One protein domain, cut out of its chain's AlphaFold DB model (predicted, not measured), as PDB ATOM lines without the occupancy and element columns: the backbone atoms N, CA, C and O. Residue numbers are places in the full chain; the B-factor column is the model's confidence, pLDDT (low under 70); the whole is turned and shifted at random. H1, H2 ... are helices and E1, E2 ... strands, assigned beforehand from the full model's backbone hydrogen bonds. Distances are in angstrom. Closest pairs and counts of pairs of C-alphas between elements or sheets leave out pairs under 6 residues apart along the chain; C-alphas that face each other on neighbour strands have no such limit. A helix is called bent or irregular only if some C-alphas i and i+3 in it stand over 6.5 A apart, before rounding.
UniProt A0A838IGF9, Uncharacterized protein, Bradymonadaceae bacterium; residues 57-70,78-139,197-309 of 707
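This is residues 57 to 70, 78 to 139 and 197 to 309 of the 707 residues of an uncharacterized protein of Bradymonadaceae bacterium (UniProt A0A838IGF9). A twisted sheet of six strands forms the body, with H5 packed on one face and H6 on the other, and an arm made of H2 and the kinked helix H3 reaches away from it and makes the long axis. The small helices H1 and H4 meet between this arm and the sheet. The 189 printed residues hold six named helices and six named strands, in the order E1 H1 H2 H3 H4 E2 E3 H5 E4 E5 E6 H6, a mixed class of helices and strands. The sheet runs E1 E2 E3 E6 E5 E4, antiparallel throughout. The whole is loose, with a radius of gyration of the C-alphas of 20.1 A, and only just elongated, spanning 62 by 40 by 33 A.

E1, residues 60 to 64, begins at C-alpha 60 (157.031, 147.148, 116.163). H1 is residues 66 to 70 and H2 residues 78 to 82. H3, residues 84 to 109, measures 26.0 A; it is irregular, with C-alphas 86 and 89 8.9 A apart, and has a kink of 112 degrees near residue 91. H4 is residues 116 to 121. E2, residues 130 to 136, measures 20.6 A and E3, residues 199 to 206, 23.6 A. H5, residues 210 to 223, measures 20.0 A. E4 (243 to 247), E5 (255 to 261) and E6 (264 to 270) form a meander, each strand the antiparallel neighbour of the one before. H6, residues 284 to 301, measures 25.0 A and ends at C-alpha 301 (141.993, 139.196, 115.963).

E1 and E4 are the edge strands. N 62 and O 132 join E1 and E2 within hydrogen-bond range at 2.8 A; N 203 and O 267, 2.8 A, do so for E3 and E6. The sheet has three layers with its helices, H5 and H6 being on opposite faces. H5 has a height over the sheet of 9.7 A and runs along the strands, at 2 degrees to E5 on the local plane. H6, at 7.2 A, runs slantwise to them, at 56 degrees to E3 on the local plane; its closest C-alphas to E6 are Leu 295 and Val 270, 5.8 A. H1 and H4 only just touch, with 3 pairs of C-alphas within 8 A, the closest Glu 67 and Ala 116, 6.3 A. H3 is apart from H5. Every O i to N i+4 pair is within range in H1, H2, H4, H5 and H6, against 16 of 22 in H3.

The farthest C-alphas, Pro 89 and Pro 237, are 64.4 A apart. Residues 71 to 77 and 140 to 196 are not printed; the gaps are 12.0 A and 9.1 A. The links H5 to E4 and E6 to H6 are long. Mean pLDDT of the printed part is 83.3; residues 231 to 241 are among those under 70.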
ATOM      1  N   HIS A  57     152.581 138.614 115.085       83.38
ATOM      2  CA  HIS A  57     153.008 139.435 113.950       83.38
ATOM      3  C   HIS A  57     153.109 140.942 114.232       83.38
ATOM      4  O   HIS A  57     153.145 141.724 113.287       83.38
ATOM      5  N   ALA A  58     153.195 141.373 115.498       87.06
ATOM      6  CA  ALA A  58     153.432 142.779 115.820       87.06
ATOM      7  C   ALA A  58     154.687 143.299 115.079       87.06
ATOM      8  O   ALA A  58     155.773 142.730 115.257       87.06
ATOM      9  N   PRO A  59     154.554 144.342 114.236       85.56
ATOM     10  CA  PRO A  59     155.659 144.846 113.425       85.56
ATOM     11  C   PRO A  59     156.618 145.761 114.173       85.56
ATOM     12  O   PRO A  59     157.744 145.948 113.725       85.56
ATOM     13  N   VAL A  60     156.184 146.332 115.295       89.38
ATOM     14  CA  VAL A  60     157.031 147.148 116.163       89.38
ATOM     15  C   VAL A  60     156.915 146.614 117.573       89.38
ATOM     16  O   VAL A  60     155.807 146.525 118.104       89.38
ATOM     17  N   VAL A  61     158.050 146.275 118.173       92.62
ATOM     18  CA  VAL A  61     158.124 145.759 119.540       92.62
ATOM     19  C   VAL A  61     159.138 146.558 120.329       92.62
ATOM     20  O   VAL A  61     160.260 146.748 119.879       92.62
ATOM     21  N   GLY A  62     158.760 146.997 121.520       92.94
ATOM     22  CA  GLY A  62     159.680 147.550 122.491       92.94
ATOM     23  C   GLY A  62     159.892 146.628 123.680       92.94
ATOM     24  O   GLY A  62     158.978 145.916 124.101       92.94
ATOM     25  N   VAL A  63     161.102 146.675 124.227       94.44
ATOM     26  CA  VAL A  63     161.498 145.995 125.463       94.44
ATOM     27  C   VAL A  63     162.061 147.037 126.415       94.44
ATOM     28  O   VAL A  63     162.854 147.880 125.999       94.44
ATOM     29  N   VAL A  64     161.670 146.985 127.686       93.06
ATOM     30  CA  VAL A  64     162.176 147.884 128.728       93.06
ATOM     31  C   VAL A  64     162.531 147.079 129.974       93.06
ATOM     32  O   VAL A  64     161.698 146.352 130.517       93.06
ATOM     33  N   ARG A  65     163.763 147.238 130.457       90.62
ATOM     34  CA  ARG A  65     164.235 146.746 131.757       90.62
ATOM     35  C   ARG A  65     164.270 147.917 132.727       90.62
ATOM     36  O   ARG A  65     165.226 148.690 132.742       90.62
ATOM     37  N   LEU A  66     163.208 148.046 133.516       88.19
ATOM     38  CA  LEU A  66     162.984 149.207 134.376       88.19
ATOM     39  C   LEU A  66     164.158 149.470 135.326       88.19
ATOM     40  O   LEU A  66     164.599 150.608 135.413       88.19
ATOM     41  N   GLU A  67     164.730 148.441 135.957       87.81
ATOM     42  CA  GLU A  67     165.896 148.619 136.838       87.81
ATOM     43  C   GLU A  67     167.114 149.236 136.141       87.81
ATOM     44  O   GLU A  67     167.760 150.109 136.714       87.81
ATOM     45  N   GLU A  68     167.419 148.832 134.905       86.50
ATOM     46  CA  GLU A  68     168.551 149.396 134.157       86.50
ATOM     47  C   GLU A  68     168.271 150.840 133.738       86.50
ATOM     48  O   GLU A  68     169.157 151.691 133.811       86.50
ATOM     49  N   VAL A  69     167.027 151.133 133.340       85.38
ATOM     50  CA  VAL A  69     166.592 152.495 133.005       85.38
ATOM     51  C   VAL A  69     166.680 153.401 134.225       85.38
ATOM     52  O   VAL A  69     167.240 154.491 134.131       85.38
ATOM     53  N   PHE A  70     166.184 152.952 135.377       86.12
ATOM     54  CA  PHE A  70     166.253 153.714 136.620       86.12
ATOM     55  C   PHE A  70     167.688 153.922 137.077       86.12
ATOM     56  O   PHE A  70     168.058 155.037 137.429       86.12
ATOM     57  N   ASP A  78     173.008 161.942 139.175       83.88
ATOM     58  CA  ASP A  78     174.134 162.001 140.107       83.88
ATOM     59  C   ASP A  78     175.342 162.679 139.452       83.88
ATOM     60  O   ASP A  78     175.973 163.544 140.057       83.88
ATOM     61  N   TRP A  79     175.624 162.345 138.188       80.69
ATOM     62  CA  TRP A  79     176.676 162.991 137.406       80.69
ATOM     63  C   TRP A  79     176.393 164.480 137.175       80.69
ATOM     64  O   TRP A  79     177.248 165.316 137.465       80.69
ATOM     65  N   ALA A  80     175.183 164.830 136.724       80.38
ATOM     66  CA  ALA A  80     174.797 166.222 136.493       80.38
ATOM     67  C   ALA A  80     174.857 167.062 137.781       80.38
ATOM     68  O   ALA A  80     175.244 168.228 137.741       80.38
ATOM     69  N   ALA A  81     174.509 166.469 138.926       86.06
ATOM     70  CA  ALA A  81     174.565 167.129 140.224       86.06
ATOM     71  C   ALA A  81     175.994 167.270 140.775       86.06
ATOM     72  O   ALA A  81     176.285 168.244 141.468       86.06
ATOM     73  N   ALA A  82     176.881 166.318 140.479       85.69
ATOM     74  CA  ALA A  82     178.272 166.334 140.934       85.69
ATOM     75  C   ALA A  82     179.156 167.337 140.171       85.69
ATOM     76  O   ALA A  82     180.231 167.697 140.648       85.69
ATOM     77  N   GLU A  83     178.713 167.795 139.001       83.00
ATOM     78  CA  GLU A  83     179.525 168.566 138.056       83.00
ATOM     79  C   GLU A  83     178.870 169.918 137.682       83.00
ATOM     80  O   GLU A  83     178.682 170.213 136.497       83.00
ATOM     81  N   PRO A  84     178.546 170.798 138.655       86.69
ATOM     82  CA  PRO A  84     177.876 172.073 138.381       86.69
ATOM     83  C   PRO A  84     178.675 172.960 137.424       86.69
ATOM     84  O   PRO A  84     178.092 173.662 136.603       86.69
ATOM     85  N   GLN A  85     180.007 172.877 137.452       86.06
ATOM     86  CA  GLN A  85     180.874 173.620 136.539       86.06
ATOM     87  C   GLN A  85     180.561 173.398 135.049       86.06
ATOM     88  O   GLN A  85     180.808 174.299 134.252       86.06
ATOM     89  N   MET A  86     179.953 172.269 134.657       84.81
ATOM     90  CA  MET A  86     179.542 172.029 133.266       84.81
ATOM     91  C   MET A  86     178.480 173.006 132.767       84.81
ATOM     92  O   MET A  86     178.277 173.090 131.568       84.81
ATOM     93  N   PHE A  87     177.812 173.752 133.644       84.50
ATOM     94  CA  PHE A  87     176.799 174.750 133.288       84.50
ATOM     95  C   PHE A  87     177.337 176.193 133.393       84.50
ATOM     96  O   PHE A  87     176.573 177.157 133.508       84.50
ATOM     97  N   GLY A  88     178.666 176.354 133.398       83.25
ATOM     98  CA  GLY A  88     179.337 177.648 133.446       83.25
ATOM     99  C   GLY A  88     179.199 178.369 134.799       83.25
ATOM    100  O   GLY A  88     178.974 177.738 135.835       83.25
ATOM    101  N   PRO A  89     179.319 179.713 134.831       84.56
ATOM    102  CA  PRO A  89     179.364 180.493 136.075       84.56
ATOM    103  C   PRO A  89     178.121 180.384 136.969       84.56
ATOM    104  O   PRO A  89     178.203 180.649 138.164       84.56
ATOM    105  N   ASN A  90     176.971 180.010 136.400       84.81
ATOM    106  CA  ASN A  90     175.707 179.856 137.127       84.81
ATOM    107  C   ASN A  90     175.415 178.397 137.498       84.81
ATOM    108  O   ASN A  90     174.285 178.076 137.870       84.81
ATOM    109  N   GLY A  91     176.391 177.502 137.371       86.38
ATOM    110  CA  GLY A  91     176.127 176.076 137.415       86.38
ATOM    111  C   GLY A  91     175.552 175.554 138.723       86.38
ATOM    112  O   GLY A  91     174.611 174.766 138.688       86.38
ATOM    113  N   ASP A  92     175.992 176.084 139.865       89.88
ATOM    114  CA  ASP A  92     175.395 175.751 141.166       89.88
ATOM    115  C   ASP A  92     173.909 176.135 141.231       89.88
ATOM    116  O   ASP A  92     173.090 175.410 141.797       89.88
ATOM    117  N   ALA A  93     173.531 177.264 140.618       88.56
ATOM    118  CA  ALA A  93     172.140 177.699 140.553       88.56
ATOM    119  C   ALA A  93     171.316 176.823 139.596       88.56
ATOM    120  O   ALA A  93     170.168 176.508 139.906       88.56
ATOM    121  N   VAL A  94     171.895 176.400 138.465       86.38
ATOM    122  CA  VAL A  94     171.253 175.488 137.503       86.38
ATOM    123  C   VAL A  94     171.024 174.114 138.130       86.38
ATOM    124  O   VAL A  94     169.896 173.623 138.116       86.38
ATOM    125  N   VAL A  95     172.054 173.526 138.742       88.44
ATOM    126  CA  VAL A  95     171.952 172.243 139.454       88.44
ATOM    127  C   VAL A  95     170.972 172.351 140.620       88.44
ATOM    128  O   VAL A  95     170.115 171.485 140.782       88.44
ATOM    129  N   GLY A  96     171.028 173.438 141.396       88.12
ATOM    130  CA  GLY A  96     170.071 173.700 142.469       88.12
ATOM    131  C   GLY A  96     168.624 173.752 141.968       88.12
ATOM    132  O   GLY A  96     167.755 173.096 142.539       88.12
ATOM    133  N   ALA A  97     168.364 174.472 140.872       86.94
ATOM    134  CA  ALA A  97     167.042 174.544 140.251       86.94
ATOM    135  C   ALA A  97     166.582 173.185 139.702       86.94
ATOM    136  O   ALA A  97     165.425 172.812 139.890       86.94
ATOM    137  N   PHE A  98     167.484 172.424 139.076       86.56
ATOM    138  CA  PHE A  98     167.209 171.076 138.583       86.56
ATOM    139  C   PHE A  98     166.831 170.121 139.721       86.56
ATOM    140  O   PHE A  98     165.796 169.461 139.650       86.56
ATOM    141  N   LEU A  99     167.610 170.087 140.805       88.62
ATOM    142  CA  LEU A  99     167.324 169.244 141.969       88.62
ATOM    143  C   LEU A  99     166.029 169.661 142.675       88.62
ATOM    144  O   LEU A  99     165.279 168.797 143.127       88.62
ATOM    145  N   MET A 100     165.725 170.962 142.742       88.38
ATOM    146  CA  MET A 100     164.435 171.445 143.250       88.38
ATOM    147  C   MET A 100     163.272 171.015 142.353       88.38
ATOM    148  O   MET A 100     162.253 170.555 142.865       88.38
ATOM    149  N   ALA A 101     163.418 171.120 141.028       85.94
ATOM    150  CA  ALA A 101     162.413 170.649 140.078       85.94
ATOM    151  C   ALA A 101     162.202 169.133 140.204       85.94
ATOM    152  O   ALA A 101     161.063 168.676 140.266       85.94
ATOM    153  N   TRP A 102     163.287 168.364 140.338       85.06
ATOM    154  CA  TRP A 102     163.228 166.925 140.580       85.06
ATOM    155  C   TRP A 102     162.515 166.587 141.889       85.06
ATOM    156  O   TRP A 102     161.621 165.747 141.909       85.06
ATOM    157  N   GLN A 103     162.836 167.282 142.982       86.06
ATOM    158  CA  GLN A 103     162.107 167.128 144.244       86.06
ATOM    159  C   GLN A 103     160.624 167.479 144.096       86.06
ATOM    160  O   GLN A 103     159.791 166.803 144.694       86.06
ATOM    161  N   GLY A 104     160.289 168.485 143.283       81.75
ATOM    162  CA  GLY A 104     158.912 168.795 142.900       81.75
ATOM    163  C   GLY A 104     158.226 167.608 142.224       81.75
ATOM    164  O   GLY A 104     157.164 167.192 142.671       81.75
ATOM    165  N   VAL A 105     158.877 166.986 141.234       78.44
ATOM    166  CA  VAL A 105     158.380 165.764 140.570       78.44
ATOM    167  C   VAL A 105     158.181 164.627 141.576       78.44
ATOM    168  O   VAL A 105     157.122 164.004 141.596       78.44
ATOM    169  N   VAL A 106     159.151 164.380 142.458       83.19
ATOM    170  CA  VAL A 106     159.049 163.347 143.507       83.19
ATOM    171  C   VAL A 106     157.887 163.633 144.465       83.19
ATOM    172  O   VAL A 106     157.181 162.711 144.870       83.19
ATOM    173  N   GLN A 107     157.653 164.900 144.819       79.81
ATOM    174  CA  GLN A 107     156.530 165.306 145.669       79.81
ATOM    175  C   GLN A 107     155.179 165.150 144.961       79.81
ATOM    176  O   GLN A 107     154.239 164.646 145.573       79.81
ATOM    177  N   GLU A 108     155.081 165.531 143.684       74.75
ATOM    178  CA  GLU A 108     153.863 165.391 142.876       74.75
ATOM    179  C   GLU A 108     153.500 163.922 142.633       74.75
ATOM    180  O   GLU A 108     152.336 163.536 142.752       74.75
ATOM    181  N   LEU A 109     154.500 163.086 142.348       69.81
ATOM    182  CA  LEU A 109     154.324 161.642 142.196       69.81
ATOM    183  C   LEU A 109     154.149 160.929 143.548       69.81
ATOM    184  O   LEU A 109     153.681 159.791 143.594       69.81
ATOM    185  N   GLY A 110     154.509 161.592 144.652       75.50
ATOM    186  CA  GLY A 110     154.489 161.044 146.009       75.50
ATOM    187  C   GLY A 110     155.539 159.956 146.263       75.50
ATOM    188  O   GLY A 110     155.493 159.296 147.302       75.50
ATOM    189  N   ALA A 111     156.455 159.746 145.319       80.81
ATOM    190  CA  ALA A 111     157.468 158.703 145.329       80.81
ATOM    191  C   ALA A 111     158.596 159.045 144.347       80.81
ATOM    192  O   ALA A 111     158.378 159.736 143.355       80.81
ATOM    193  N   ASP A 112     159.794 158.520 144.612       82.81
ATOM    194  CA  ASP A 112     160.901 158.574 143.660       82.81
ATOM    195  C   ASP A 112     160.620 157.625 142.478       82.81
ATOM    196  O   ASP A 112     160.574 156.404 142.684       82.81
ATOM    197  N   PRO A 113     160.431 158.144 141.250       79.38
ATOM    198  CA  PRO A 113     160.126 157.323 140.083       79.38
ATOM    199  C   PRO A 113     161.308 156.458 139.624       79.38
ATOM    200  O   PRO A 113     161.094 155.567 138.805       79.38
ATOM    201  N   PHE A 114     162.526 156.664 140.139       84.44
ATOM    202  CA  PHE A 114     163.681 155.798 139.863       84.44
ATOM    203  C   PHE A 114     163.879 154.710 140.927       84.44
ATOM    204  O   PHE A 114     164.759 153.856 140.819       84.44
ATOM    205  N   SER A 115     163.027 154.661 141.951       84.56
ATOM    206  CA  SER A 115     163.120 153.639 142.985       84.56
ATOM    207  C   SER A 115     162.400 152.353 142.575       84.56
ATOM    208  O   SER A 115     161.171 152.280 142.584       84.56
ATOM    209  N   ALA A 116     163.154 151.282 142.313       86.50
ATOM    210  CA  ALA A 116     162.600 149.945 142.061       86.50
ATOM    211  C   ALA A 116     161.623 149.490 143.170       86.50
ATOM    212  O   ALA A 116     160.578 148.900 142.892       86.50
ATOM    213  N   VAL A 117     161.913 149.838 144.429       88.56
ATOM    214  CA  VAL A 117     161.040 149.548 145.579       88.56
ATOM    215  C   VAL A 117     159.690 150.254 145.449       88.56
ATOM    216  O   VAL A 117     158.664 149.657 145.764       88.56
ATOM    217  N   GLN A 118     159.664 151.498 144.963       87.12
ATOM    218  CA  GLN A 118     158.413 152.229 144.745       87.12
ATOM    219  C   GLN A 118     157.561 151.555 143.670       87.12
ATOM    220  O   GLN A 118     156.371 151.348 143.883       87.12
ATOM    221  N   TRP A 119     158.159 151.100 142.568       87.19
ATOM    222  CA  TRP A 119     157.437 150.353 141.530       87.19
ATOM    223  C   TRP A 119     156.878 149.020 142.037       87.19
ATOM    224  O   TRP A 119     155.710 148.714 141.787       87.19
ATOM    225  N   GLN A 120     157.642 148.289 142.853       90.00
ATOM    226  CA  GLN A 120     157.137 147.104 143.558       90.00
ATOM    227  C   GLN A 120     155.976 147.443 144.491       90.00
ATOM    228  O   GLN A 120     154.987 146.711 144.537       90.00
ATOM    229  N   GLN A 121     156.046 148.578 145.191       88.31
ATOM    230  CA  GLN A 121     154.941 149.074 146.008       88.31
ATOM    231  C   GLN A 121     153.725 149.491 145.184       88.31
ATOM    232  O   GLN A 121     152.646 149.514 145.764       88.31
ATOM    233  N   GLN A 122     153.861 149.764 143.882       86.88
ATOM    234  CA  GLN A 122     152.740 149.968 142.957       86.88
ATOM    235  C   GLN A 122     152.202 148.659 142.346       86.88
ATOM    236  O   GLN A 122     151.238 148.702 141.583       86.88
ATOM    237  N   GLY A 123     152.786 147.507 142.694       89.50
ATOM    238  CA  GLY A 123     152.416 146.188 142.173       89.50
ATOM    239  C   GLY A 123     153.158 145.779 140.898       89.50
ATOM    240  O   GLY A 123     152.802 144.769 140.299       89.50
ATOM    241  N   ILE A 124     154.176 146.530 140.469       91.50
ATOM    242  CA  ILE A 124     154.955 146.263 139.249       91.50
ATOM    243  C   ILE A 124     156.281 145.603 139.623       91.50
ATOM    244  O   ILE A 124     156.930 146.004 140.582       91.50
ATOM    245  N   ASP A 125     156.707 144.596 138.865       93.50
ATOM    246  CA  ASP A 125     158.002 143.942 139.057       93.50
ATOM    247  C   ASP A 125     159.082 144.587 138.166       93.50
ATOM    248  O   ASP A 125     159.128 144.302 136.969       93.50
ATOM    249  N   PRO A 126     159.966 145.443 138.703       89.81
ATOM    250  CA  PRO A 126     160.936 146.173 137.893       89.81
ATOM    251  C   PRO A 126     162.101 145.296 137.395       89.81
ATOM    252  O   PRO A 126     162.827 145.722 136.494       89.81
ATOM    253  N   VAL A 127     162.272 144.086 137.952       91.25
ATOM    254  CA  VAL A 127     163.355 143.146 137.604       91.25
ATOM    255  C   VAL A 127     163.079 142.471 136.260       91.25
ATOM    256  O   VAL A 127     163.992 142.180 135.481       91.25
ATOM    257  N   ARG A 128     161.803 142.174 135.983       91.50
ATOM    258  CA  ARG A 128     161.372 141.519 134.744       91.50
ATOM    259  C   ARG A 128     161.179 142.541 133.622       91.50
ATOM    260  O   ARG A 128     160.851 143.699 133.844       91.50
ATOM    261  N   GLU A 129     161.372 142.076 132.391       92.75
ATOM    262  CA  GLU A 129     161.197 142.887 131.184       92.75
ATOM    263  C   GLU A 129     159.719 143.260 130.981       92.75
ATOM    264  O   GLU A 129     158.828 142.406 131.057       92.75
ATOM    265  N   LEU A 130     159.481 144.540 130.700       94.00
ATOM    266  CA  LEU A 130     158.229 145.058 130.163       94.00
ATOM    267  C   LEU A 130     158.309 145.019 128.640       94.00
ATOM    268  O   LEU A 130     159.326 145.392 128.056       94.00
ATOM    269  N   TYR A 131     157.217 144.615 128.002       94.75
ATOM    270  CA  TYR A 131     157.118 144.613 126.546       94.75
ATOM    271  C   TYR A 131     155.982 145.505 126.082       94.75
ATOM    272  O   TYR A 131     154.944 145.589 126.738       94.75
ATOM    273  N   PHE A 132     156.131 146.114 124.914       93.38
ATOM    274  CA  PHE A 132     155.003 146.690 124.194       93.38
ATOM    275  C   PHE A 132     155.083 146.351 122.714       93.38
ATOM    276  O   PHE A 132     156.168 146.239 122.159       93.38
ATOM    277  N   GLY A 133     153.937 146.176 122.072       90.12
ATOM    278  CA  GLY A 133     153.849 145.895 120.645       90.12
ATOM    279  C   GLY A 133     152.786 146.764 120.003       90.12
ATOM    280  O   GLY A 133     151.666 146.822 120.512       90.12
ATOM    281  N   PHE A 134     153.121 147.424 118.900       86.25
ATOM    282  CA  PHE A 134     152.137 148.117 118.067       86.25
ATOM    283  C   PHE A 134     151.623 147.175 116.991       86.25
ATOM    284  O   PHE A 134     152.369 146.327 116.510       86.25
ATOM    285  N   TYR A 135     150.359 147.324 116.613       77.38
ATOM    286  CA  TYR A 135     149.735 146.514 115.573       77.38
ATOM    287  C   TYR A 135     148.602 147.281 114.876       77.38
ATOM    288  O   TYR A 135     148.012 148.193 115.467       77.38
ATOM    289  N   PRO A 136     148.276 146.944 113.618       72.06
ATOM    290  CA  PRO A 136     147.082 147.462 112.957       72.06
ATOM    291  C   PRO A 136     145.832 146.989 113.701       72.06
ATOM    292  O   PRO A 136     145.568 145.797 113.741       72.06
ATOM    293  N   ALA A 137     145.031 147.876 114.291       69.50
ATOM    294  CA  ALA A 137     143.812 147.443 114.982       69.50
ATOM    295  C   ALA A 137     142.661 147.126 114.003       69.50
ATOM    296  O   ALA A 137     141.767 146.345 114.344       69.50
ATOM    297  N   SER A 138     142.689 147.673 112.777       65.19
ATOM    298  CA  SER A 138     141.671 147.428 111.746       65.19
ATOM    299  C   SER A 138     142.149 146.487 110.625       65.19
ATOM    300  O   SER A 138     143.123 146.754 109.925       65.19
ATOM    301  N   GLN A 139     141.431 145.374 110.422       51.69
ATOM    302  CA  GLN A 139     141.611 144.458 109.284       51.69
ATOM    303  C   GLN A 139     140.819 144.962 108.065       51.69
ATOM    304  O   GLN A 139     139.692 144.534 107.841       51.69
ATOM    305  N   PRO A 197     140.930 154.002 109.433       82.50
ATOM    306  CA  PRO A 197     142.236 153.491 109.813       82.50
ATOM    307  C   PRO A 197     142.416 153.613 111.328       82.50
ATOM    308  O   PRO A 197     142.019 154.610 111.944       82.50
ATOM    309  N   GLN A 198     142.992 152.573 111.928       78.81
ATOM    310  CA  GLN A 198     143.171 152.507 113.369       78.81
ATOM    311  C   GLN A 198     144.382 151.657 113.736       78.81
ATOM    312  O   GLN A 198     144.578 150.550 113.228       78.81
ATOM    313  N   SER A 199     145.168 152.168 114.675       80.00
ATOM    314  CA  SER A 199     146.267 151.452 115.308       80.00
ATOM    315  C   SER A 199     145.865 150.958 116.695       80.00
ATOM    316  O   SER A 199     144.965 151.496 117.350       80.00
ATOM    317  N   GLY A 200     146.550 149.914 117.144       83.75
ATOM    318  CA  GLY A 200     146.484 149.395 118.499       83.75
ATOM    319  C   GLY A 200     147.879 149.251 119.092       83.75
ATOM    320  O   GLY A 200     148.887 149.238 118.379       83.75
ATOM    321  N   ALA A 201     147.930 149.151 120.412       89.62
ATOM    322  CA  ALA A 201     149.125 148.777 121.150       89.62
ATOM    323  C   ALA A 201     148.759 147.780 122.246       89.62
ATOM    324  O   ALA A 201     147.680 147.854 122.823       89.62
ATOM    325  N   ARG A 202     149.660 146.852 122.554       92.00
ATOM    326  CA  ARG A 202     149.539 145.968 123.715       92.00
ATOM    327  C   ARG A 202     150.778 146.115 124.573       92.00
ATOM    328  O   ARG A 202     151.879 145.961 124.056       92.00
ATOM    329  N   LEU A 203     150.592 146.368 125.862       94.12
ATOM    330  CA  LEU A 203     151.654 146.400 126.861       94.12
ATOM    331  C   LEU A 203     151.569 145.150 127.733       94.12
ATOM    332  O   LEU A 203     150.482 144.755 128.151       94.12
ATOM    333  N   ILE A 204     152.717 144.544 128.020       95.75
ATOM    334  CA  ILE A 204     152.874 143.406 128.921       95.75
ATOM    335  C   ILE A 204     153.740 143.869 130.083       95.75
ATOM    336  O   ILE A 204     154.947 144.055 129.933       95.75
ATOM    337  N   ILE A 205     153.108 144.061 131.237       94.81
ATOM    338  CA  ILE A 205     153.747 144.574 132.447       94.81
ATOM    339  C   ILE A 205     153.879 143.417 133.438       94.81
ATOM    340  O   ILE A 205     152.874 142.777 133.743       94.81
ATOM    341  N   PRO A 206     155.077 143.099 133.940       94.94
ATOM    342  CA  PRO A 206     155.242 142.089 134.979       94.94
ATOM    343  C   PRO A 206     154.716 142.603 136.328       94.94
ATOM    344  O   PRO A 206     154.936 143.755 136.701       94.94
ATOM    345  N   VAL A 207     154.007 141.742 137.061       94.75
ATOM    346  CA  VAL A 207     153.229 142.133 138.250       94.75
ATOM    347  C   VAL A 207     153.702 141.372 139.484       94.75
ATOM    348  O   VAL A 207     154.009 140.179 139.399       94.75
ATOM    349  N   THR A 208     153.768 142.073 140.618       94.06
ATOM    350  CA  THR A 208     154.015 141.514 141.960       94.06
ATOM    351  C   THR A 208     152.746 141.439 142.814       94.06
ATOM    352  O   THR A 208     152.633 140.542 143.646       94.06
ATOM    353  N   ASP A 209     151.795 142.360 142.616       93.31
ATOM    354  CA  ASP A 209     150.527 142.460 143.356       93.31
ATOM    355  C   ASP A 209     149.401 142.939 142.417       93.31
ATOM    356  O   ASP A 209     149.255 144.136 142.147       93.31
ATOM    357  N   ASP A 210     148.612 141.984 141.916       91.19
ATOM    358  CA  ASP A 210     147.518 142.196 140.957       91.19
ATOM    359  C   ASP A 210     146.480 143.213 141.459       91.19
ATOM    360  O   ASP A 210     146.084 144.129 140.734       91.19
ATOM    361  N   ALA A 211     146.048 143.072 142.716       90.44
ATOM    362  CA  ALA A 211     144.999 143.909 143.295       90.44
ATOM    363  C   ALA A 211     145.459 145.363 143.419       90.44
ATOM    364  O   ALA A 211     144.694 146.299 143.163       90.44
ATOM    365  N   ARG A 212     146.726 145.554 143.793       91.12
ATOM    366  CA  ARG A 212     147.307 146.880 143.950       91.12
ATOM    367  C   ARG A 212     147.545 147.576 142.621       91.12
ATOM    368  O   ARG A 212     147.167 148.740 142.486       91.12
ATOM    369  N   LEU A 213     148.100 146.865 141.640       90.62
ATOM    370  CA  LEU A 213     148.280 147.410 140.297       90.62
ATOM    371  C   LEU A 213     146.936 147.855 139.712       90.62
ATOM    372  O   LEU A 213     146.822 148.976 139.217       90.62
ATOM    373  N   LEU A 214     145.898 147.024 139.828       90.50
ATOM    374  CA  LEU A 214     144.564 147.370 139.344       90.50
ATOM    375  C   LEU A 214     143.991 148.612 140.036       90.50
ATOM    376  O   LEU A 214     143.473 149.505 139.365       90.50
ATOM    377  N   ALA A 215     144.100 148.694 141.365       90.25
ATOM    378  CA  ALA A 215     143.636 149.855 142.123       90.25
ATOM    379  C   ALA A 215     144.335 151.148 141.667       90.25
ATOM    380  O   ALA A 215     143.687 152.187 141.506       90.25
ATOM    381  N   ASN A 216     145.640 151.072 141.394       88.06
ATOM    382  CA  ASN A 216     146.425 152.187 140.874       88.06
ATOM    383  C   ASN A 216     146.018 152.578 139.452       88.06
ATOM    384  O   ASN A 216     145.826 153.764 139.184       88.06
ATOM    385  N   VAL A 217     145.802 151.605 138.563       88.56
ATOM    386  CA  VAL A 217     145.297 151.858 137.205       88.56
ATOM    387  C   VAL A 217     143.934 152.551 137.250       88.56
ATOM    388  O   VAL A 217     143.744 153.550 136.562       88.56
ATOM    389  N   ILE A 218     143.003 152.084 138.089       89.19
ATOM    390  CA  ILE A 218     141.680 152.713 138.256       89.19
ATOM    391  C   ILE A 218     141.831 154.164 138.731       89.19
ATOM    392  O   ILE A 218     141.178 155.064 138.201       89.19
ATOM    393  N   LYS A 219     142.721 154.411 139.700       87.50
ATOM    394  CA  LYS A 219     143.008 155.760 140.204       87.50
ATOM    395  C   LYS A 219     143.599 156.666 139.115       87.50
ATOM    396  O   LYS A 219     143.158 157.806 138.981       87.50
ATOM    397  N   MET A 220     144.555 156.169 138.328       84.25
ATOM    398  CA  MET A 220     145.166 156.903 137.210       84.25
ATOM    399  C   MET A 220     144.152 157.206 136.102       84.25
ATOM    400  O   MET A 220     144.107 158.323 135.586       84.25
ATOM    401  N   ALA A 221     143.304 156.233 135.767       86.19
ATOM    402  CA  ALA A 221     142.229 156.396 134.799       86.19
ATOM    403  C   ALA A 221     141.261 157.500 135.247       86.19
ATOM    404  O   ALA A 221     140.994 158.436 134.496       86.19
ATOM    405  N   ALA A 222     140.819 157.467 136.507       85.25
ATOM    406  CA  ALA A 222     139.943 158.498 137.058       85.25
ATOM    407  C   ALA A 222     140.603 159.892 137.046       85.25
ATOM    408  O   ALA A 222     139.961 160.866 136.657       85.25
ATOM    409  N   ALA A 223     141.890 159.988 137.402       83.31
ATOM    410  CA  ALA A 223     142.645 161.246 137.371       83.31
ATOM    411  C   ALA A 223     142.810 161.825 135.951       83.31
ATOM    412  O   ALA A 223     142.960 163.033 135.789       83.31
ATOM    413  N   THR A 224     142.741 160.976 134.923       82.19
ATOM    414  CA  THR A 224     142.826 161.352 133.501       82.19
ATOM    415  C   THR A 224     141.455 161.386 132.810       82.19
ATOM    416  O   THR A 224     141.365 161.362 131.581       82.19
ATOM    417  N   ASN A 225     140.373 161.473 133.595       87.00
ATOM    418  CA  ASN A 225     138.978 161.535 133.141       87.00
ATOM    419  C   ASN A 225     138.514 160.323 132.312       87.00
ATOM    420  O   ASN A 225     137.532 160.409 131.573       87.00
ATOM    421  N   TYR A 226     139.185 159.179 132.439       88.38
ATOM    422  CA  TYR A 226     138.683 157.923 131.899       88.38
ATOM    423  C   TYR A 226     137.581 157.362 132.781       88.38
ATOM    424  O   TYR A 226     137.669 157.336 134.008       88.38
ATOM    425  N   GLN A 227     136.551 156.853 132.120       87.75
ATOM    426  CA  GLN A 227     135.440 156.181 132.769       87.75
ATOM    427  C   GLN A 227     135.604 154.679 132.600       87.75
ATOM    428  O   GLN A 227     135.818 154.197 131.485       87.75
ATOM    429  N   GLN A 228     135.481 153.942 133.703       87.38
ATOM    430  CA  GLN A 228     135.363 152.495 133.626       87.38
ATOM    431  C   GLN A 228     134.019 152.147 132.983       87.38
ATOM    432  O   GLN A 228     132.970 152.656 133.380       87.38
ATOM    433  N   VAL A 229     134.065 151.306 131.960       84.81
ATOM    434  CA  VAL A 229     132.891 150.864 131.214       84.81
ATOM    435  C   VAL A 229     132.245 149.704 131.957       84.81
ATOM    436  O   VAL A 229     132.933 148.768 132.367       84.81
ATOM    437  N   ALA A 230     130.930 149.771 132.144       77.31
ATOM    438  CA  ALA A 230     130.188 148.691 132.778       77.31
ATOM    439  C   ALA A 230     130.005 147.511 131.805       77.31
ATOM    440  O   ALA A 230     129.887 147.697 130.592       77.31
ATOM    441  N   ASN A 231     129.986 146.282 132.332       67.00
ATOM    442  CA  ASN A 231     129.971 145.065 131.507       67.00
ATOM    443  C   ASN A 231     128.739 144.945 130.590       67.00
ATOM    444  O   ASN A 231     128.798 144.269 129.568       67.00
ATOM    445  N   ASP A 232     127.634 145.592 130.947       66.94
ATOM    446  CA  ASP A 232     126.377 145.644 130.197       66.94
ATOM    447  C   ASP A 232     126.387 146.657 129.037       66.94
ATOM    448  O   ASP A 232     125.549 146.573 128.138       66.94
ATOM    449  N   GLU A 233     127.348 147.586 129.007       63.31
ATOM    450  CA  GLU A 233     127.481 148.584 127.937       63.31
ATOM    451  C   GLU A 233     128.253 148.066 126.709       63.31
ATOM    452  O   GLU A 233     128.248 148.711 125.654       63.31
ATOM    453  N   VAL A 234     128.901 146.904 126.819       61.91
ATOM    454  CA  VAL A 234     129.767 146.351 125.775       61.91
ATOM    455  C   VAL A 234     128.990 145.398 124.862       61.91
ATOM    456  O   VAL A 234     128.611 144.294 125.239       61.91
ATOM    457  N   THR A 235     128.753 145.818 123.618       56.41
ATOM    458  CA  THR A 235     128.173 144.965 122.569       56.41
ATOM    459  C   THR A 235     129.264 144.110 121.925       56.41
ATOM    460  O   THR A 235     130.028 144.622 121.112       56.41
ATOM    461  N   GLY A 236     129.351 142.824 122.278       58.19
ATOM    462  CA  GLY A 236     130.397 141.924 121.780       58.19
ATOM    463  C   GLY A 236     130.525 140.637 122.606       58.19
ATOM    464  O   GLY A 236     129.604 140.320 123.364       58.19
ATOM    465  N   PRO A 237     131.629 139.871 122.470       57.50
ATOM    466  CA  PRO A 237     131.934 138.795 123.412       57.50
ATOM    467  C   PRO A 237     131.922 139.358 124.840       57.50
ATOM    468  O   PRO A 237     132.450 140.440 125.085       57.50
ATOM    469  N   SER A 238     131.273 138.647 125.765       57.72
ATOM    470  CA  SER A 238     131.200 139.063 127.167       57.72
ATOM    471  C   SER A 238     132.607 139.241 127.726       57.72
ATOM    472  O   SER A 238     133.417 138.323 127.585       57.72
ATOM    473  N   LEU A 239     132.859 140.377 128.383       61.47
ATOM    474  CA  LEU A 239     134.077 140.588 129.164       61.47
ATOM    475  C   LEU A 239     134.287 139.389 130.090       61.47
ATOM    476  O   LEU A 239     133.353 138.959 130.780       61.47
ATOM    477  N   ALA A 240     135.494 138.824 130.084       63.97
ATOM    478  CA  ALA A 240     135.837 137.823 131.079       63.97
ATOM    479  C   ALA A 240     135.779 138.485 132.466       63.97
ATOM    480  O   ALA A 240     135.977 139.691 132.603       63.97
ATOM    481  N   GLY A 241     135.506 137.708 133.517       58.00
ATOM    482  CA  GLY A 241     135.284 138.229 134.876       58.00
ATOM    483  C   GLY A 241     136.451 139.004 135.515       58.00
ATOM    484  O   GLY A 241     136.314 139.419 136.660       58.00
ATOM    485  N   GLY A 242     137.572 139.194 134.808       74.00
ATOM    486  CA  GLY A 242     138.736 139.982 135.225       74.00
ATOM    487  C   GLY A 242     139.187 141.043 134.209       74.00
ATOM    488  O   GLY A 242     140.285 141.573 134.358       74.00
ATOM    489  N   ASP A 243     138.380 141.345 133.186       85.25
ATOM    490  CA  ASP A 243     138.694 142.385 132.203       85.25
ATOM    491  C   ASP A 243     138.184 143.751 132.694       85.25
ATOM    492  O   ASP A 243     137.007 143.913 133.025       85.25
ATOM    493  N   HIS A 244     139.056 144.759 132.701       89.12
ATOM    494  CA  HIS A 244     138.708 146.127 133.093       89.12
ATOM    495  C   HIS A 244     138.873 147.076 131.912       89.12
ATOM    496  O   HIS A 244     139.994 147.316 131.467       89.12
ATOM    497  N   VAL A 245     137.764 147.623 131.409       90.19
ATOM    498  CA  VAL A 245     137.758 148.503 130.232       90.19
ATOM    499  C   VAL A 245     137.541 149.951 130.638       90.19
ATOM    500  O   VAL A 245     136.644 150.261 131.420       90.19
ATOM    501  N   PHE A 246     138.333 150.842 130.058       90.56
ATOM    502  CA  PHE A 246     138.293 152.276 130.298       90.56
ATOM    503  C   PHE A 246     138.121 153.023 128.980       90.56
ATOM    504  O   PHE A 246     138.678 152.621 127.959       90.56
ATOM    505  N   PHE A 247     137.362 154.119 129.005       88.56
ATOM    506  CA  PHE A 247     137.099 154.944 127.828       88.56
ATOM    507  C   PHE A 247     137.146 156.444 128.141       88.56
ATOM    508  O   PHE A 247     136.626 156.884 129.168       88.56
ATOM    509  N   ASN A 248     137.717 157.224 127.220       86.69
ATOM    510  CA  ASN A 248     137.679 158.686 127.214       86.69
ATOM    511  C   ASN A 248     137.653 159.207 125.763       86.69
ATOM    512  O   ASN A 248     138.648 159.113 125.051       86.69
ATOM    513  N   ALA A 249     136.532 159.791 125.322       78.44
ATOM    514  CA  ALA A 249     136.365 160.280 123.945       78.44
ATOM    515  C   ALA A 249     137.290 161.459 123.576       78.44
ATOM    516  O   ALA A 249     137.600 161.665 122.392       78.44
ATOM    517  N   ASP A 250     137.717 162.214 124.588       78.06
ATOM    518  CA  ASP A 250     138.547 163.408 124.442       78.06
ATOM    519  C   ASP A 250     140.046 163.077 124.488       78.06
ATOM    520  O   ASP A 250     140.877 163.920 124.158       78.06
ATOM    521  N   SER A 251     140.400 161.837 124.839       79.44
ATOM    522  CA  SER A 251     141.780 161.355 124.815       79.44
ATOM    523  C   SER A 251     142.215 160.900 123.417       79.44
ATOM    524  O   SER A 251     141.411 160.463 122.589       79.44
ATOM    525  N   SER A 252     143.525 160.945 123.166       69.00
ATOM    526  CA  SER A 252     144.156 160.333 121.991       69.00
ATOM    527  C   SER A 252     144.138 158.797 122.041       69.00
ATOM    528  O   SER A 252     144.219 158.150 120.994       69.00
ATOM    529  N   TRP A 253     144.014 158.206 123.237       79.94
ATOM    530  CA  TRP A 253     143.923 156.757 123.472       79.94
ATOM    531  C   TRP A 253     142.508 156.423 123.960       79.94
ATOM    532  O   TRP A 253     142.297 156.195 125.153       79.94
ATOM    533  N   PRO A 254     141.493 156.484 123.091       79.12
ATOM    534  CA  PRO A 254     140.101 156.564 123.499       79.12
ATOM    535  C   PRO A 254     139.611 155.361 124.297       79.12
ATOM    536  O   PRO A 254     138.689 155.536 125.086       79.12
ATOM    537  N   ALA A 255     140.196 154.170 124.127       88.81
ATOM    538  CA  ALA A 255     139.864 153.011 124.944       88.81
ATOM    539  C   ALA A 255     141.085 152.144 125.259       88.81
ATOM    540  O   ALA A 255     141.948 151.928 124.406       88.81
ATOM    541  N   PHE A 256     141.112 151.595 126.472       91.38
ATOM    542  CA  PHE A 256     142.061 150.552 126.845       91.38
ATOM    543  C   PHE A 256     141.423 149.511 127.767       91.38
ATOM    544  O   PHE A 256     140.477 149.801 128.498       91.38
ATOM    545  N   MET A 257     141.938 148.286 127.713       91.44
ATOM    546  CA  MET A 257     141.499 147.147 128.512       91.44
ATOM    547  C   MET A 257     142.681 146.573 129.278       91.44
ATOM    548  O   MET A 257     143.735 146.341 128.696       91.44
ATOM    549  N   VAL A 258     142.485 146.295 130.564       92.19
ATOM    550  CA  VAL A 258     143.481 145.670 131.438       92.19
ATOM    551  C   VAL A 258     143.036 144.267 131.817       92.19
ATOM    552  O   VAL A 258     141.901 144.075 132.254       92.19
ATOM    553  N   ARG A 259     143.947 143.304 131.661       91.31
ATOM    554  CA  ARG A 259     143.769 141.892 132.022       91.31
ATOM    555  C   ARG A 259     144.938 141.425 132.874       91.31
ATOM    556  O   ARG A 259     146.087 141.606 132.475       91.31
ATOM    557  N   LEU A 260     144.661 140.826 134.025       90.06
ATOM    558  CA  LEU A 260     145.675 140.315 134.952       90.06
ATOM    559  C   LEU A 260     145.704 138.790 134.871       90.06
ATOM    560  O   LEU A 260     144.722 138.131 135.206       90.06
ATOM    561  N   GLU A 261     146.808 138.221 134.384       87.38
ATOM    562  CA  GLU A 261     146.940 136.773 134.220       87.38
ATOM    563  C   GLU A 261     148.397 136.304 134.318       87.38
ATOM    564  O   GLU A 261     149.291 136.801 133.630       87.38
ATOM    565  N   GLY A 262     148.634 135.265 135.126       84.00
ATOM    566  CA  GLY A 262     149.916 134.556 135.168       84.00
ATOM    567  C   GLY A 262     151.099 135.420 135.614       84.00
ATOM    568  O   GLY A 262     152.204 135.220 135.116       84.00
ATOM    569  N   GLY A 263     150.864 136.385 136.513       90.88
ATOM    570  CA  GLY A 263     151.887 137.308 137.020       90.88
ATOM    571  C   GLY A 263     152.247 138.445 136.058       90.88
ATOM    572  O   GLY A 263     153.353 138.990 136.153       90.88
ATOM    573  N   TYR A 264     151.350 138.763 135.117       94.25
ATOM    574  CA  TYR A 264     151.469 139.862 134.160       94.25
ATOM    575  C   TYR A 264     150.140 140.615 134.013       94.25
ATOM    576  O   TYR A 264     149.070 140.006 134.011       94.25
ATOM    577  N   ALA A 265     150.220 141.924 133.795       93.81
ATOM    578  CA  ALA A 265     149.133 142.750 133.301       93.81
ATOM    579  C   ALA A 265     149.294 142.921 131.791       93.81
ATOM    580  O   ALA A 265     150.325 143.395 131.313       93.81
ATOM    581  N   THR A 266     148.270 142.533 131.044       93.75
ATOM    582  CA  THR A 266     148.142 142.807 129.616       93.75
ATOM    583  C   THR A 266     147.227 144.009 129.445       93.75
ATOM    584  O   THR A 266     146.058 143.945 129.823       93.75
ATOM    585  N   ILE A 267     147.759 145.098 128.896       93.06
ATOM    586  CA  ILE A 267     147.005 146.316 128.602       93.06
ATOM    587  C   ILE A 267     146.869 146.442 127.091       93.06
ATOM    588  O   ILE A 267     147.844 146.746 126.410       93.06
ATOM    589  N   ASP A 268     145.675 146.199 126.567       91.44
ATOM    590  CA  ASP A 268     145.338 146.441 125.167       91.44
ATOM    591  C   ASP A 268     144.813 147.868 125.016       91.44
ATOM    592  O   ASP A 268     143.926 148.290 125.754       91.44
ATOM    593  N   VAL A 269     145.343 148.613 124.055       89.19
ATOM    594  CA  VAL A 269     145.000 150.005 123.769       89.19
ATOM    595  C   VAL A 269     144.578 150.100 122.318       89.19
ATOM    596  O   VAL A 269     145.233 149.554 121.429       89.19
ATOM    597  N   VAL A 270     143.507 150.843 122.073       86.31
ATOM    598  CA  VAL A 270     143.091 151.204 120.726       86.31
ATOM    599  C   VAL A 270     143.091 152.724 120.606       86.31
ATOM    600  O   VAL A 270     142.475 153.428 121.409       86.31
ATOM    601  N   PHE A 271     143.828 153.223 119.612       82.00
ATOM    602  CA  PHE A 271     143.971 154.652 119.352       82.00
ATOM    603  C   PHE A 271     142.728 155.214 118.660       82.00
ATOM    604  O   PHE A 271     141.892 154.483 118.121       82.00
ATOM    605  N   LYS A 272     142.587 156.539 118.684       78.00
ATOM    606  CA  LYS A 272     141.481 157.230 118.022       78.00
ATOM    607  C   LYS A 272     141.476 156.921 116.526       78.00
ATOM    608  O   LYS A 272     142.487 157.098 115.858       78.00
ATOM    609  N   GLU A 273     140.336 156.433 116.029       76.31
ATOM    610  CA  GLU A 273     140.108 156.299 114.588       76.31
ATOM    611  C   GLU A 273     140.254 157.673 113.922       76.31
ATOM    612  O   GLU A 273     139.887 158.697 114.516       76.31
ATOM    613  N   PHE A 274     140.733 157.696 112.679       74.88
ATOM    614  CA  PHE A 274     140.665 158.907 111.870       74.88
ATOM    615  C   PHE A 274     139.210 159.369 111.722       74.88
ATOM    616  O   PHE A 274     138.309 158.578 111.435       74.88
ATOM    617  N   GLN A 275     138.981 160.672 111.883       70.75
ATOM    618  CA  GLN A 275     137.670 161.278 111.684       70.75
ATOM    619  C   GLN A 275     137.772 162.468 110.737       70.75
ATOM    620  O   GLN A 275     138.212 163.551 111.125       70.75
ATOM    621  N   ALA A 276     137.265 162.287 109.515       62.69
ATOM    622  CA  ALA A 276     137.200 163.338 108.496       62.69
ATOM    623  C   ALA A 276     136.393 164.576 108.942       62.69
ATOM    624  O   ALA A 276     136.578 165.673 108.417       62.69
ATOM    625  N   ARG A 277     135.494 164.424 109.925       68.25
ATOM    626  CA  ARG A 277     134.721 165.516 110.534       68.25
ATOM    627  C   ARG A 277     134.637 165.352 112.047       68.25
ATOM    628  O   ARG A 277     134.749 164.243 112.558       68.25
ATOM    629  N   ALA A 278     134.390 166.450 112.760       67.50
ATOM    630  CA  ALA A 278     134.086 166.381 114.187       67.50
ATOM    631  C   ALA A 278     132.806 165.564 114.415       67.50
ATOM    632  O   ALA A 278     131.830 165.737 113.681       67.50
ATOM    633  N   LEU A 279     132.815 164.704 115.434       69.44
ATOM    634  CA  LEU A 279     131.611 164.014 115.886       69.44
ATOM    635  C   LEU A 279     130.609 165.027 116.437       69.44
ATOM    636  O   LEU A 279     130.960 165.878 117.256       69.44
ATOM    637  N   ALA A 280     129.350 164.909 116.023       73.81
ATOM    638  CA  ALA A 280     128.277 165.624 116.697       73.81
ATOM    639  C   ALA A 280     128.060 165.034 118.109       73.81
ATOM    640  O   ALA A 280     128.250 163.830 118.295       73.81
ATOM    641  N   PRO A 281     127.582 165.816 119.101       74.06
ATOM    642  CA  PRO A 281     127.294 165.299 120.446       74.06
ATOM    643  C   PRO A 281     126.342 164.090 120.464       74.06
ATOM    644  O   PRO A 281     126.440 163.221 121.328       74.06
ATOM    645  N   SER A 282     125.438 164.001 119.483       75.25
ATOM    646  CA  SER A 282     124.524 162.869 119.289       75.25
ATOM    647  C   SER A 282     125.211 161.589 118.791       75.25
ATOM    648  O   SER A 282     124.659 160.501 118.937       75.25
ATOM    649  N   GLU A 283     126.412 161.691 118.218       75.75
ATOM    650  CA  GLU A 283     127.177 160.575 117.648       75.75
ATOM    651  C   GLU A 283     128.175 159.974 118.652       75.75
ATOM    652  O   GLU A 283     128.643 158.851 118.452       75.75
ATOM    653  N   THR A 284     128.457 160.665 119.764       74.44
ATOM    654  CA  THR A 284     129.424 160.245 120.795       74.44
ATOM    655  C   THR A 284     129.089 158.881 121.399       74.44
ATOM    656  O   THR A 284     129.977 158.057 121.614       74.44
ATOM    657  N   HIS A 285     127.806 158.591 121.621       79.06
ATOM    658  CA  HIS A 285     127.378 157.296 122.156       79.06
ATOM    659  C   HIS A 285     127.623 156.141 121.163       79.06
ATOM    660  O   HIS A 285     128.072 155.066 121.557       79.06
ATOM    661  N   LEU A 286     127.380 156.361 119.863       80.94
ATOM    662  CA  LEU A 286     127.679 155.369 118.821       80.94
ATOM    663  C   LEU A 286     129.188 155.186 118.643       80.94
ATOM    664  O   LEU A 286     129.658 154.063 118.471       80.94
ATOM    665  N   TYR A 287     129.949 156.279 118.716       80.69
ATOM    666  CA  TYR A 287     131.406 156.241 118.704       80.69
ATOM    667  C   TYR A 287     131.963 155.406 119.861       80.69
ATOM    668  O   TYR A 287     132.750 154.496 119.617       80.69
ATOM    669  N   ARG A 288     131.478 155.637 121.089       82.56
ATOM    670  CA  ARG A 288     131.845 154.846 122.271       82.56
ATOM    671  C   ARG A 288     131.577 153.354 122.058       82.56
ATOM    672  O   ARG A 288     132.491 152.555 122.215       82.56
ATOM    673  N   LYS A 289     130.361 152.973 121.642       82.06
ATOM    674  CA  LYS A 289     130.014 151.557 121.398       82.06
ATOM    675  C   LYS A 289     130.915 150.889 120.359       82.06
ATOM    676  O   LYS A 289     131.328 149.751 120.560       82.06
ATOM    677  N   ARG A 290     131.232 151.598 119.271       80.88
ATOM    678  CA  ARG A 290     132.142 151.095 118.233       80.88
ATOM    679  C   ARG A 290     133.556 150.916 118.759       80.88
ATOM    680  O   ARG A 290     134.062 149.810 118.691       80.88
ATOM    681  N   MET A 291     134.122 151.942 119.393       82.69
ATOM    682  CA  MET A 291     135.480 151.887 119.936       82.69
ATOM    683  C   MET A 291     135.677 150.718 120.912       82.69
ATOM    684  O   MET A 291     136.698 150.037 120.889       82.69
ATOM    685  N   LEU A 292     134.674 150.449 121.751       83.06
ATOM    686  CA  LEU A 292     134.697 149.312 122.674       83.06
ATOM    687  C   LEU A 292     134.619 147.966 121.942       83.06
ATOM    688  O   LEU A 292     135.339 147.033 122.291       83.06
ATOM    689  N   SER A 293     133.782 147.873 120.906       81.62
ATOM    690  CA  SER A 293     133.733 146.706 120.020       81.62
ATOM    691  C   SER A 293     135.067 146.491 119.294       81.62
ATOM    692  O   SER A 293     135.525 145.354 119.189       81.62
ATOM    693  N   ASP A 294     135.710 147.560 118.823       80.56
ATOM    694  CA  ASP A 294     136.988 147.503 118.112       80.56
ATOM    695  C   ASP A 294     138.120 147.047 119.029       80.56
ATOM    696  O   ASP A 294     138.893 146.174 118.634       80.56
ATOM    697  N   LEU A 295     138.162 147.545 120.270       84.25
ATOM    698  CA  LEU A 295     139.087 147.096 121.314       84.25
ATOM    699  C   LEU A 295     138.950 145.598 121.594       84.25
ATOM    700  O   LEU A 295     139.939 144.865 121.527       84.25
ATOM    701  N   LEU A 296     137.731 145.112 121.835       80.88
ATOM    702  CA  LEU A 296     137.506 143.682 122.056       80.88
ATOM    703  C   LEU A 296     137.881 142.850 120.831       80.88
ATOM    704  O   LEU A 296     138.611 141.862 120.935       80.88
ATOM    705  N   SER A 297     137.423 143.277 119.659       79.12
ATOM    706  CA  SER A 297     137.686 142.588 118.403       79.12
ATOM    707  C   SER A 297     139.185 142.541 118.099       79.12
ATOM    708  O   SER A 297     139.698 141.504 117.681       79.12
ATOM    709  N   ALA A 298     139.927 143.620 118.362       75.75
ATOM    710  CA  ALA A 298     141.382 143.673 118.225       75.75
ATOM    711  C   ALA A 298     142.077 142.603 119.082       75.75
ATOM    712  O   ALA A 298     142.960 141.906 118.586       75.75
ATOM    713  N   THR A 299     141.632 142.390 120.324       72.56
ATOM    714  CA  THR A 299     142.238 141.367 121.197       72.56
ATOM    715  C   THR A 299     142.000 139.932 120.734       72.56
ATOM    716  O   THR A 299     142.857 139.076 120.951       72.56
ATOM    717  N   THR A 300     140.875 139.667 120.059       74.06
ATOM    718  CA  THR A 300     140.590 138.353 119.454       74.06
ATOM    719  C   THR A 300     141.274 138.155 118.103       74.06
ATOM    720  O   THR A 300     141.690 137.044 117.786       74.06
ATOM    721  N   ARG A 301     141.401 139.226 117.309       74.19
ATOM    722  CA  ARG A 301     141.993 139.196 115.963       74.19
ATOM    723  C   ARG A 301     143.509 139.085 115.999       74.19
ATOM    724  O   ARG A 301     144.080 138.414 115.147       74.19
ATOM    725  N   PHE A 302     144.136 139.715 116.988       76.88
ATOM    726  CA  PHE A 302     145.574 139.664 117.209       76.88
ATOM    727  C   PHE A 302     145.855 138.900 118.509       76.88
ATOM    728  O   PHE A 302     146.092 139.508 119.568       76.88
ATOM    729  N   PRO A 303     145.760 137.553 118.459       81.69
ATOM    730  CA  PRO A 303     146.022 136.720 119.618       81.69
ATOM    731  C   PRO A 303     147.472 136.883 120.072       81.69
ATOM    732  O   PRO A 303     148.325 137.394 119.348       81.69
ATOM    733  N   ALA A 304     147.742 136.447 121.297       86.62
ATOM    734  CA  ALA A 304     149.102 136.316 121.795       86.62
ATOM    735  C   ALA A 304     149.936 135.416 120.859       86.62
ATOM    736  O   ALA A 304     149.479 134.334 120.481       86.62
ATOM    737  N   GLY A 305     151.138 135.850 120.483       88.25
ATOM    738  CA  GLY A 305     152.053 135.052 119.674       88.25
ATOM    739  C   GLY A 305     153.394 135.734 119.428       88.25
ATOM    740  O   GLY A 305     153.688 136.787 119.988       88.25
ATOM    741  N   ALA A 306     154.220 135.106 118.589       86.56
ATOM    742  CA  ALA A 306     155.511 135.662 118.206       86.56
ATOM    743  C   ALA A 306     155.314 136.941 117.365       86.56
ATOM    744  O   ALA A 306     154.561 136.915 116.383       86.56
ATOM    745  N   PRO A 307     155.964 138.059 117.730       90.56
ATOM    746  CA  PRO A 307     156.015 139.249 116.888       90.56
ATOM    747  C   PRO A 307     156.672 138.993 115.527       90.56
ATOM    748  O   PRO A 307     157.407 138.025 115.366       90.56
ATOM    749  N   ALA A 308     156.435 139.884 114.558       88.25
ATOM    750  CA  ALA A 308     157.137 139.868 113.269       88.25
ATOM    751  C   ALA A 308     158.476 140.618 113.333       88.25
ATOM    752  O   ALA A 308     159.395 140.313 112.574       88.25
ATOM    753  N   ALA A 309     158.588 141.604 114.226       91.56
ATOM    754  CA  ALA A 309     159.848 142.283 114.496       91.56
ATOM    755  C   ALA A 309     160.892 141.289 115.046       91.56
ATOM    756  O   ALA A 309     160.523 140.422 115.841       91.56
TER     757      ALA A 309